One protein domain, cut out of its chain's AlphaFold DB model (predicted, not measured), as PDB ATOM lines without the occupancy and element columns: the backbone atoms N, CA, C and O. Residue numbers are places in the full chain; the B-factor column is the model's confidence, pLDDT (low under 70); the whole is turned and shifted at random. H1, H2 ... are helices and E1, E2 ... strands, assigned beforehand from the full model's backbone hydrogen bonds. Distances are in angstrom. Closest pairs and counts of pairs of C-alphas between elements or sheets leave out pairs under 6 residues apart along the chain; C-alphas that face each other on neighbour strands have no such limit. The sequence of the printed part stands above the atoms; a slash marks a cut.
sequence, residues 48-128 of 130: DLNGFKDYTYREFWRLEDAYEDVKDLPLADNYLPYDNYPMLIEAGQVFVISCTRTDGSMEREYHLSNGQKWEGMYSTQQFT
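Overview. This is residues 48 to 128 of the 130 residues of an uncharacterized protein of Paenibacillus etheri (UniProt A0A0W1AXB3). One strongly twisted antiparallel sheet is curled like part of a barrel: long E1, E3 and E4 run side by side, and E5 and E2 turn away at the end of E4, near small H1. The printed part has 81 residues, with E1 H1 E2 E3 E4 E5 along the chain and sheet order E1 E3 E4 E5 E2. It is mostly strand and compact, with radius of gyration of the C-alphas 12.8 A and spans 35 by 26 by 23 A.

Along the chain. E1, residues 55 to 63, runs 23.4 A from C-alpha 55 at (-22.419, 4.672, -22.499). H1 is residues 67 to 70 and E2 residues 75 to 81. E3, residues 94 to 101, measures 22.8 A, and E4, residues 106 to 112, 20.0 A. E5, residues 121 to 127, ends at C-alpha 127 (-38.954, -4.309, -13.365).

Arrangement. Within hydrogen-bond range are N 59 and O 98 of E1 and E3, 2.9 A, N 97 and O 109 of hairpin E3 and E4, 2.9 A, N 125 and O 112 of hairpin E4 and E5, 2.9 A, and N 124 and O 80 of E5 and E2, 2.9 A. E3 E4 E5 is a meander, each strand the antiparallel neighbour of the one before; with E2 beside E5 it is a Greek key. H1, too short for an O i to N i+4 pair, is on the sheet at height 7.7 A, only just over E4 with 3 C-alphas.

Size, cuts and confidence. The farthest C-alphas, Gly 51 and Glu 68, are 36.2 A apart. The printed part has no cut; the E2 to E3 link is long, 12 residues. No printed residue is under 70 in pLDDT.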
ATOM      1  N   ASP A  48     -23.860  12.593 -17.125       92.00
ATOM      2  CA  ASP A  48     -22.813  12.107 -18.020       92.00
ATOM      3  C   ASP A  48     -22.206  10.808 -17.469       92.00
ATOM      4  O   ASP A  48     -21.897  10.696 -16.283       92.00
ATOM      5  N   LEU A  49     -22.026   9.828 -18.353       89.31
ATOM      6  CA  LEU A  49     -21.427   8.521 -18.065       89.31
ATOM      7  C   LEU A  49     -20.044   8.379 -18.716       89.31
ATOM      8  O   LEU A  49     -19.510   7.277 -18.820       89.31
ATOM      9  N   ASN A  50     -19.439   9.493 -19.144       79.62
ATOM     10  CA  ASN A  50     -18.093   9.506 -19.709       79.62
ATOM     11  C   ASN A  50     -17.099   8.821 -18.755       79.62
ATOM     12  O   ASN A  50     -16.909   9.257 -17.622       79.62
ATOM     13  N   GLY A  51     -16.455   7.753 -19.230       74.94
ATOM     14  CA  GLY A  51     -15.565   6.901 -18.432       74.94
ATOM     15  C   GLY A  51     -16.133   5.507 -18.149       74.94
ATOM     16  O   GLY A  51     -15.355   4.586 -17.904       74.94
ATOM     17  N   PHE A  52     -17.449   5.315 -18.278       78.94
ATOM     18  CA  PHE A  52     -18.055   3.990 -18.370       78.94
ATOM     19  C   PHE A  52     -17.963   3.479 -19.808       78.94
ATOM     20  O   PHE A  52     -18.182   4.214 -20.772       78.94
ATOM     21  N   LYS A  53     -17.603   2.203 -19.960       76.69
ATOM     22  CA  LYS A  53     -17.541   1.572 -21.276       76.69
ATOM     23  C   LYS A  53     -18.967   1.489 -21.841       76.69
ATOM     24  O   LYS A  53     -19.891   1.135 -21.119       76.69
ATOM     25  N   ASP A  54     -19.117   1.842 -23.115       88.62
ATOM     26  CA  ASP A  54     -20.335   1.701 -23.929       88.62
ATOM     27  C   ASP A  54     -21.462   2.740 -23.729       88.62
ATOM     28  O   ASP A  54     -22.355   2.804 -24.575       88.62
ATOM     29  N   TYR A  55     -21.394   3.636 -22.731       89.62
ATOM     30  CA  TYR A  55     -22.419   4.672 -22.499       89.62
ATOM     31  C   TYR A  55     -21.877   6.107 -22.538       89.62
ATOM     32  O   TYR A  55     -20.734   6.371 -22.178       89.62
ATOM     33  N   THR A  56     -22.723   7.044 -22.976       92.38
ATOM     34  CA  THR A  56     -22.413   8.485 -23.038       92.38
ATOM     35  C   THR A  56     -23.044   9.242 -21.879       92.38
ATOM     36  O   THR A  56     -22.359   9.960 -21.157       92.38
ATOM     37  N   TYR A  57     -24.344   9.061 -21.671       94.56
ATOM     38  CA  TYR A  57     -25.106   9.680 -20.596       94.56
ATOM     39  C   TYR A  57     -26.364   8.865 -20.302       94.56
ATOM     40  O   TYR A  57     -26.779   8.025 -21.104       94.56
ATOM     41  N   ARG A  58     -26.991   9.151 -19.164       96.12
ATOM     42  CA  ARG A  58     -28.341   8.693 -18.841       96.12
ATOM     43  C   ARG A  58     -29.220   9.842 -18.384       96.12
ATOM     44  O   ARG A  58     -28.730  10.844 -17.869       96.12
ATOM     45  N   GLU A  59     -30.513   9.689 -18.579       97.81
ATOM     46  CA  GLU A  59     -31.533  10.669 -18.231       97.81
ATOM     47  C   GLU A  59     -32.578  10.056 -17.304       97.81
ATOM     48  O   GLU A  59     -32.850   8.859 -17.398       97.81
ATOM     49  N   PHE A  60     -33.160  10.878 -16.430       98.50
ATOM     50  CA  PHE A  60     -34.041  10.420 -15.360       98.50
ATOM     51  C   PHE A  60     -35.415  11.078 -15.417       98.50
ATOM     52  O   PHE A  60     -35.534  12.306 -15.433       98.50
ATOM     53  N   TRP A  61     -36.449  10.243 -15.344       98.75
ATOM     54  CA  TRP A  61     -37.823  10.655 -15.099       98.75
ATOM     55  C   TRP A  61     -38.381   9.915 -13.891       98.75
ATOM     56  O   TRP A  61     -38.114   8.724 -13.729       98.75
ATOM     57  N   ARG A  62     -39.212  10.589 -13.096       98.81
ATOM     58  CA  ARG A  62     -40.117   9.949 -12.134       98.81
ATOM     59  C   ARG A  62     -41.512   9.876 -12.739       98.81
ATOM     60  O   ARG A  62     -42.028  10.898 -13.187       98.81
ATOM     61  N   LEU A  63     -42.102   8.684 -12.764       98.69
ATOM     62  CA  LEU A  63     -43.499   8.495 -13.147       98.69
ATOM     63  C   LEU A  63     -44.375   8.723 -11.920       98.69
ATOM     64  O   LEU A  63     -44.301   7.966 -10.949       98.69
ATOM     65  N   GLU A  64     -45.178   9.777 -11.966       98.50
ATOM     66  CA  GLU A  64     -46.065  10.134 -10.862       98.50
ATOM     67  C   GLU A  64     -47.250   9.158 -10.801       98.50
ATOM     68  O   GLU A  64     -47.787   8.747 -11.832       98.50
ATOM     69  N   ASP A  65     -47.630   8.761  -9.581       98.06
ATOM     70  CA  ASP A  65     -48.751   7.852  -9.292       98.06
ATOM     71  C   ASP A  65     -48.687   6.470  -9.982       98.06
ATOM     72  O   ASP A  65     -49.709   5.805 -10.152       98.06
ATOM     73  N   ALA A  66     -47.492   6.009 -10.370       98.25
ATOM     74  CA  ALA A  66     -47.316   4.750 -11.105       98.25
ATOM     75  C   ALA A  66     -47.049   3.515 -10.226       98.25
ATOM     76  O   ALA A  66     -47.144   2.389 -10.706       98.25
ATOM     77  N   TYR A  67     -46.686   3.693  -8.953       98.44
ATOM     78  CA  TYR A  67     -46.171   2.597  -8.120       98.44
ATOM     79  C   TYR A  67     -47.164   1.458  -7.909       98.44
ATOM     80  O   TYR A  67     -46.809   0.292  -8.075       98.44
ATOM     81  N   GLU A  68     -48.411   1.786  -7.582       98.06
ATOM     82  CA  GLU A  68     -49.445   0.779  -7.330       98.06
ATOM     83  C   GLU A  68     -49.746  -0.081  -8.562       98.06
ATOM     84  O   GLU A  68     -50.096  -1.248  -8.407       98.06
ATOM     85  N   ASP A  69     -49.551   0.467  -9.764       97.94
ATOM     86  CA  ASP A  69     -49.794  -0.236 -11.023       97.94
ATOM     87  C   ASP A  69     -48.659  -1.213 -11.378       97.94
ATOM     88  O   ASP A  69     -48.886  -2.169 -12.116       97.94
ATOM     89  N   VAL A  70     -47.441  -0.993 -10.862       97.50
ATOM     90  CA  VAL A  70     -46.234  -1.739 -11.280       97.50
ATOM     91  C   VAL A  70     -45.599  -2.597 -10.189       97.50
ATOM     92  O   VAL A  70     -44.764  -3.443 -10.496       97.50
ATOM     93  N   LYS A  71     -45.959  -2.401  -8.914       97.00
ATOM     94  CA  LYS A  71     -45.306  -3.055  -7.762       97.00
ATOM     95  C   LYS A  71     -45.320  -4.590  -7.796       97.00
ATOM     96  O   LYS A  71     -44.465  -5.206  -7.168       97.00
ATOM     97  N   ASP A  72     -46.277  -5.183  -8.511       96.75
ATOM     98  CA  ASP A  72     -46.457  -6.635  -8.635       96.75
ATOM     99  C   ASP A  72     -45.905  -7.195  -9.964       96.75
ATOM    100  O   ASP A  72     -46.055  -8.386 -10.251       96.75
ATOM    101  N   LEU A  73     -45.269  -6.357 -10.794       96.94
ATOM    102  CA  LEU A  73     -44.631  -6.798 -12.034       96.94
ATOM    103  C   LEU A  73     -43.351  -7.603 -11.764       96.94
ATOM    104  O   LEU A  73     -42.723  -7.447 -10.713       96.94
ATOM    105  N   PRO A  74     -42.928  -8.459 -12.717       97.00
ATOM    106  CA  PRO A  74     -41.684  -9.205 -12.589       97.00
ATOM    107  C   PRO A  74     -40.482  -8.280 -12.369       97.00
ATOM    108  O   PRO A  74     -40.231  -7.364 -13.155       97.00
ATOM    109  N   LEU A  75     -39.727  -8.555 -11.306       96.88
ATOM    110  CA  LEU A  75     -38.503  -7.839 -10.959       96.88
ATOM    111  C   LEU A  75     -37.287  -8.530 -11.577       96.88
ATOM    112  O   LEU A  75     -37.200  -9.760 -11.594       96.88
ATOM    113  N   ALA A  76     -36.335  -7.733 -12.049       96.44
ATOM    114  CA  ALA A  76     -35.040  -8.201 -12.517       96.44
ATOM    115  C   ALA A  76     -33.977  -8.058 -11.415       96.44
ATOM    116  O   ALA A  76     -34.102  -7.245 -10.497       96.44
ATOM    117  N   ASP A  77     -32.900  -8.838 -11.521       95.81
ATOM    118  CA  ASP A  77     -31.736  -8.751 -10.629       95.81
ATOM    119  C   ASP A  77     -30.801  -7.605 -11.063       95.81
ATOM    120  O   ASP A  77     -29.634  -7.803 -11.391       95.81
ATOM    121  N   ASN A  78     -31.360  -6.397 -11.149       96.31
ATOM    122  CA  ASN A  78     -30.659  -5.162 -11.485       96.31
ATOM    123  C   ASN A  78     -31.124  -4.061 -10.529       96.31
ATOM    124  O   ASN A  78     -32.318  -3.759 -10.459       96.31
ATOM    125  N   TYR A  79     -30.181  -3.476  -9.794       97.62
ATOM    126  CA  TYR A  79     -30.455  -2.501  -8.743       97.62
ATOM    127  C   TYR A  79     -29.676  -1.223  -9.001       97.62
ATOM    128  O   TYR A  79     -28.491  -1.274  -9.334       97.62
ATOM    129  N   LEU A  80     -30.315  -0.076  -8.773       96.62
ATOM    130  CA  LEU A  80     -29.649   1.219  -8.836       96.62
ATOM    131  C   LEU A  80     -29.694   1.906  -7.461       96.62
ATOM    132  O   LEU A  80     -30.768   2.315  -7.012       96.62
ATOM    133  N   PRO A  81     -28.548   2.044  -6.769       96.81
ATOM    134  CA  PRO A  81     -28.484   2.738  -5.486       96.81
ATOM    135  C   PRO A  81     -28.997   4.181  -5.561       96.81
ATOM    136  O   PRO A  81     -28.827   4.865  -6.567       96.81
ATOM    137  N   TYR A  82     -29.615   4.690  -4.495       95.56
ATOM    138  CA  TYR A  82     -30.192   6.045  -4.497       95.56
ATOM    139  C   TYR A  82     -29.152   7.147  -4.747       95.56
ATOM    140  O   TYR A  82     -29.460   8.202  -5.303       95.56
ATOM    141  N   ASP A  83     -27.893   6.914  -4.378       93.06
ATOM    142  CA  ASP A  83     -26.804   7.859  -4.618       93.06
ATOM    143  C   ASP A  83     -26.497   8.071  -6.118       93.06
ATOM    144  O   ASP A  83     -25.915   9.092  -6.487       93.06
ATOM    145  N   ASN A  84     -26.973   7.178  -6.988       93.62
ATOM    146  CA  ASN A  84     -26.825   7.261  -8.434       93.62
ATOM    147  C   ASN A  84     -27.878   8.152  -9.109       93.62
ATOM    148  O   ASN A  84     -27.735   8.456 -10.294       93.62
ATOM    149  N   TYR A  85     -28.905   8.583  -8.375       95.50
ATOM    150  CA  TYR A  85     -29.930   9.496  -8.870       95.50
ATOM    151  C   TYR A  85     -29.534  10.964  -8.630       95.50
ATOM    152  O   TYR A  85     -28.918  11.271  -7.602       95.50
ATOM    153  N   PRO A  86     -29.905  11.894  -9.534       94.88
ATOM    154  CA  PRO A  86     -29.652  13.329  -9.359       94.88
ATOM    155  C   PRO A  86     -30.579  13.983  -8.320       94.88
ATOM    156  O   PRO A  86     -30.378  15.135  -7.956       94.88
ATOM    157  N   MET A  87     -31.583  13.244  -7.855       95.06
ATOM    158  CA  MET A  87     -32.683  13.684  -7.000       95.06
ATOM    159  C   MET A  87     -32.787  12.800  -5.750       95.06
ATOM    160  O   MET A  87     -32.269  11.680  -5.736       95.06
ATOM    161  N   LEU A  88     -33.488  13.277  -4.720       95.44
ATOM    162  CA  LEU A  88     -33.885  12.448  -3.581       95.44
ATOM    163  C   LEU A  88     -34.917  11.389  -3.996       95.44
ATOM    164  O   LEU A  88     -35.782  11.638  -4.837       95.44
ATOM    165  N   ILE A  89     -34.812  10.208  -3.385       96.38
ATOM    166  CA  ILE A  89     -35.646   9.042  -3.682       96.38
ATOM    167  C   ILE A  89     -36.379   8.608  -2.419       96.38
ATOM    168  O   ILE A  89     -35.789   8.506  -1.344       96.38
ATOM    169  N   GLU A  90     -37.661   8.303  -2.576       96.31
ATOM    170  CA  GLU A  90     -38.533   7.777  -1.531       96.31
ATOM    171  C   GLU A  90     -39.069   6.398  -1.932       96.31
ATOM    172  O   GLU A  90     -39.126   6.040  -3.114       96.31
ATOM    173  N   ALA A  91     -39.456   5.591  -0.944       97.75
ATOM    174  CA  ALA A  91     -40.191   4.356  -1.200       97.75
ATOM    175  C   ALA A  91     -41.570   4.680  -1.798       97.75
ATOM    176  O   ALA A  91     -42.204   5.656  -1.404       97.75
ATOM    177  N   GLY A  92     -42.042   3.860  -2.735       98.25
ATOM    178  CA  GLY A  92     -43.288   4.102  -3.462       98.25
ATOM    179  C   GLY A  92     -43.128   4.934  -4.738       98.25
ATOM    180  O   GLY A  92     -44.125   5.372  -5.297       98.25
ATOM    181  N   GLN A  93     -41.902   5.181  -5.206       98.69
ATOM    182  CA  GLN A  93     -41.639   5.934  -6.440       98.69
ATOM    183  C   GLN A  93     -41.231   5.014  -7.599       98.69
ATOM    184  O   GLN A  93     -40.639   3.952  -7.388       98.69
ATOM    185  N   VAL A  94     -41.531   5.442  -8.828       98.75
ATOM    186  CA  VAL A  94     -41.225   4.724 -10.075       98.75
ATOM    187  C   VAL A  94     -40.439   5.633 -11.002       98.75
ATOM    188  O   VAL A  94     -40.733   6.821 -11.114       98.75
ATOM    189  N   PHE A  95     -39.454   5.071 -11.693       98.62
ATOM    190  CA  PHE A  95     -38.514   5.807 -12.518       98.62
ATOM    191  C   PHE A  95     -38.371   5.195 -13.899       98.62
ATOM    192  O   PHE A  95     -38.344   3.976 -14.057       98.62
ATOM    193  N   VAL A  96     -38.200   6.072 -14.884       98.44
ATOM    194  CA  VAL A  96     -37.691   5.721 -16.207       98.44
ATOM    195  C   VAL A  96     -36.279   6.255 -16.306       98.44
ATOM    196  O   VAL A  96     -36.034   7.431 -16.029       98.44
ATOM    197  N   ILE A  97     -35.358   5.397 -16.723       97.94
ATOM    198  CA  ILE A  97     -33.973   5.769 -16.982       97.94
ATOM    199  C   ILE A  97     -33.696   5.492 -18.450       97.94
ATOM    200  O   ILE A  97     -33.875   4.370 -18.916       97.94
ATOM    201  N   SER A  98     -33.293   6.522 -19.189       97.25
ATOM    202  CA  SER A  98     -32.900   6.378 -20.590       97.25
ATOM    203  C   SER A  98     -31.387   6.477 -20.691       97.25
ATOM    204  O   SER A  98     -30.831   7.549 -20.470       97.25
ATOM    205  N   CYS A  99     -30.726   5.376 -21.025       95.00
ATOM    206  CA  CYS A  99     -29.284   5.294 -21.220       95.00
ATOM    207  C   CYS A  99     -28.960   5.431 -22.711       95.00
ATOM    208  O   CYS A  99     -29.438   4.645 -23.528       95.00
ATOM    209  N   THR A 100     -28.124   6.404 -23.068       95.50
ATOM    210  CA  THR A 100     -27.655   6.598 -24.447       95.50
ATOM    211  C   THR A 100     -26.257   6.015 -24.601       95.50
ATOM    212  O   THR A 100     -25.319   6.406 -23.898       95.50
ATOM    213  N   ARG A 101     -26.097   5.088 -25.543       94.00
ATOM    214  CA  ARG A 101     -24.827   4.429 -25.859       94.00
ATOM    215  C   ARG A 101     -23.895   5.291 -26.700       94.00
ATOM    216  O   ARG A 101     -24.302   6.276 -27.312       94.00
ATOM    217  N   THR A 102     -22.625   4.898 -26.751       92.25
ATOM    218  CA  THR A 102     -21.600   5.546 -27.592       92.25
ATOM    219  C   THR A 102     -21.858   5.406 -29.091       92.25
ATOM    220  O   THR A 102     -21.404   6.250 -29.860       92.25
ATOM    221  N   ASP A 103     -22.618   4.391 -29.507       92.81
ATOM    222  CA  ASP A 103     -23.085   4.219 -30.887       92.81
ATOM    223  C   ASP A 103     -24.371   5.009 -31.207       92.81
ATOM    224  O   ASP A 103     -24.854   4.973 -32.337       92.81
ATOM    225  N   GLY A 104     -24.912   5.743 -30.227       91.94
ATOM    226  CA  GLY A 104     -26.134   6.535 -30.346       91.94
ATOM    227  C   GLY A 104     -27.434   5.755 -30.130       91.94
ATOM    228  O   GLY A 104     -28.501   6.367 -30.155       91.94
ATOM    229  N   SER A 105     -27.379   4.438 -29.904       94.81
ATOM    230  CA  SER A 105     -28.561   3.667 -29.514       94.81
ATOM    231  C   SER A 105     -29.022   4.032 -28.099       94.81
ATOM    232  O   SER A 105     -28.237   4.488 -27.264       94.81
ATOM    233  N   MET A 106     -30.316   3.863 -27.832       94.75
ATOM    234  CA  MET A 106     -30.929   4.198 -26.548       94.75
ATOM    235  C   MET A 106     -31.559   2.958 -25.934       94.75
ATOM    236  O   MET A 106     -32.279   2.219 -26.607       94.75
ATOM    237  N   GLU A 107     -31.328   2.773 -24.643       94.19
ATOM    238  CA  GLU A 107     -31.975   1.753 -23.829       94.19
ATOM    239  C   GLU A 107     -32.802   2.419 -22.744       94.19
ATOM    240  O   GLU A 107     -32.382   3.407 -22.142       94.19
ATOM    241  N   ARG A 108     -33.997   1.882 -22.510       95.75
ATOM    242  CA  ARG A 108     -34.903   2.375 -21.484       95.75
ATOM    243  C   ARG A 108     -35.083   1.309 -20.422       95.75
ATOM    244  O   ARG A 108     -35.475   0.187 -20.727       95.75
ATOM    245  N   GLU A 109     -34.848   1.699 -19.184       96.75
ATOM    246  CA  GLU A 109     -35.058   0.872 -18.008       96.75
ATOM    247  C   GLU A 109     -36.171   1.465 -17.150       96.75
ATOM    248  O   GLU A 109     -36.334   2.688 -17.074       96.75
ATOM    249  N   TYR A 110     -36.912   0.589 -16.478       98.31
ATOM    250  CA  TYR A 110     -37.943   0.964 -15.524       98.31
ATOM    251  C   TYR A 110     -37.558   0.437 -14.155       98.31
ATOM    252  O   TYR A 110     -37.272  -0.748 -14.005       98.31
ATOM    253  N   HIS A 111     -37.534   1.321 -13.168       98.56
ATOM    254  CA  HIS A 111     -37.085   1.013 -11.816       98.56
ATOM    255  C   HIS A 111     -38.140   1.442 -10.809       98.56
ATOM    256  O   HIS A 111     -38.739   2.504 -10.962       98.56
ATOM    257  N   LEU A 112     -38.358   0.648  -9.766       98.56
ATOM    258  CA  LEU A 112     -39.242   1.005  -8.662       98.56
ATOM    259  C   LEU A 112     -38.483   1.022  -7.340       98.56
ATOM    260  O   LEU A 112     -37.552   0.251  -7.112       98.56
ATOM    261  N   SER A 113     -38.892   1.922  -6.461       98.38
ATOM    262  CA  SER A 113     -38.365   2.057  -5.115       98.38
ATOM    263  C   SER A 113     -39.303   1.354  -4.135       98.38
ATOM    264  O   SER A 113     -40.317   1.912  -3.731       98.38
ATOM    265  N   ASN A 114     -38.985   0.122  -3.743       95.38
ATOM    266  CA  ASN A 114     -39.772  -0.671  -2.782       95.38
ATOM    267  C   ASN A 114     -39.224  -0.591  -1.341       95.38
ATOM    268  O   ASN A 114     -39.614  -1.378  -0.478       95.38
ATOM    269  N   GLY A 115     -38.296   0.336  -1.077       94.56
ATOM    270  CA  GLY A 115     -37.653   0.501   0.229       94.56
ATOM    271  C   GLY A 115     -36.651  -0.601   0.591       94.56
ATOM    272  O   GLY A 115     -36.259  -0.706   1.755       94.56
ATOM    273  N   GLN A 116     -36.232  -1.431  -0.368       94.75
ATOM    274  CA  GLN A 116     -35.224  -2.463  -0.138       94.75
ATOM    275  C   GLN A 116     -33.801  -1.905  -0.174       94.75
ATOM    276  O   GLN A 116     -33.517  -0.840  -0.730       94.75
ATOM    277  N   LYS A 117     -32.891  -2.662   0.445       96.38
ATOM    278  CA  LYS A 117     -31.457  -2.400   0.394       96.38
ATOM    279  C   LYS A 117     -30.749  -3.475  -0.414       96.38
ATOM    280  O   LYS A 117     -30.927  -4.658  -0.129       96.38
ATOM    281  N   TRP A 118     -29.893  -3.059  -1.335       95.31
ATOM    282  CA  TRP A 118     -28.948  -3.914  -2.042       95.31
ATOM    283  C   TRP A 118     -27.534  -3.596  -1.546       95.31
ATOM    284  O   TRP A 118     -27.160  -2.431  -1.439       95.31
ATOM    285  N   GLU A 119     -26.790  -4.620  -1.122       94.38
ATOM    286  CA  GLU A 119     -25.459  -4.478  -0.498       94.38
ATOM    287  C   GLU A 119     -25.389  -3.438   0.647       94.38
ATOM    288  O   GLU A 119     -24.377  -2.786   0.889       94.38
ATOM    289  N   GLY A 120     -26.489  -3.288   1.394       94.81
ATOM    290  CA  GLY A 120     -26.593  -2.359   2.526       94.81
ATOM    291  C   GLY A 120     -26.993  -0.925   2.159       94.81
ATOM    292  O   GLY A 120     -27.276  -0.139   3.068       94.81
ATOM    293  N   MET A 121     -27.101  -0.599   0.870       94.38
ATOM    294  CA  MET A 121     -27.545   0.702   0.361       94.38
ATOM    295  C   MET A 121     -28.996   0.637  -0.106       94.38
ATOM    296  O   MET A 121     -29.407  -0.365  -0.680       94.38
ATOM    297  N   TYR A 122     -29.786   1.686   0.140       96.75
ATOM    298  CA  TYR A 122     -31.122   1.765  -0.454       96.75
ATOM    299  C   TYR A 122     -31.004   1.898  -1.968       96.75
ATOM    300  O   TYR A 122     -30.239   2.731  -2.461       96.75
ATOM    301  N   SER A 123     -31.772   1.078  -2.675       98.31
ATOM    302  CA  SER A 123     -31.705   0.975  -4.126       98.31
ATOM    303  C   SER A 123     -33.098   0.839  -4.707       98.31
ATOM    304  O   SER A 123     -34.000   0.272  -4.089       98.31
ATOM    305  N   THR A 124     -33.270   1.355  -5.914       98.56
ATOM    306  CA  THR A 124     -34.385   0.956  -6.763       98.56
ATOM    307  C   THR A 124     -34.064  -0.390  -7.411       98.56
ATOM    308  O   THR A 124     -32.897  -0.783  -7.501       98.56
ATOM    309  N   GLN A 125     -35.099  -1.110  -7.832       98.44
ATOM    310  CA  GLN A 125     -34.968  -2.376  -8.539       98.44
ATOM    311  C   GLN A 125     -35.670  -2.295  -9.888       98.44
ATOM    312  O   GLN A 125     -36.786  -1.771  -9.987       98.44
ATOM    313  N   GLN A 126     -35.022  -2.831 -10.918       98.31
ATOM    314  CA  GLN A 126     -35.591  -2.885 -12.251       98.31
ATOM    315  C   GLN A 126     -36.795  -3.833 -12.286       98.31
ATOM    316  O   GLN A 126     -36.757  -4.928 -11.725       98.31
ATOM    317  N   PHE A 127     -37.837  -3.440 -13.010       97.75
ATOM    318  CA  PHE A 127     -38.954  -4.309 -13.365       97.75
ATOM    319  C   PHE A 127     -39.123  -4.392 -14.881       97.75
ATOM    320  O   PHE A 127     -38.708  -3.502 -15.630       97.75
ATOM    321  N   THR A 128     -39.741  -5.477 -15.332       94.56
ATOM    322  CA  THR A 128     -40.080  -5.682 -16.738       94.56
ATOM    323  C   THR A 128     -41.512  -5.227 -16.989       94.56
ATOM    324  O   THR A 128     -42.447  -5.678 -16.331       94.56
TER     325      THR A 128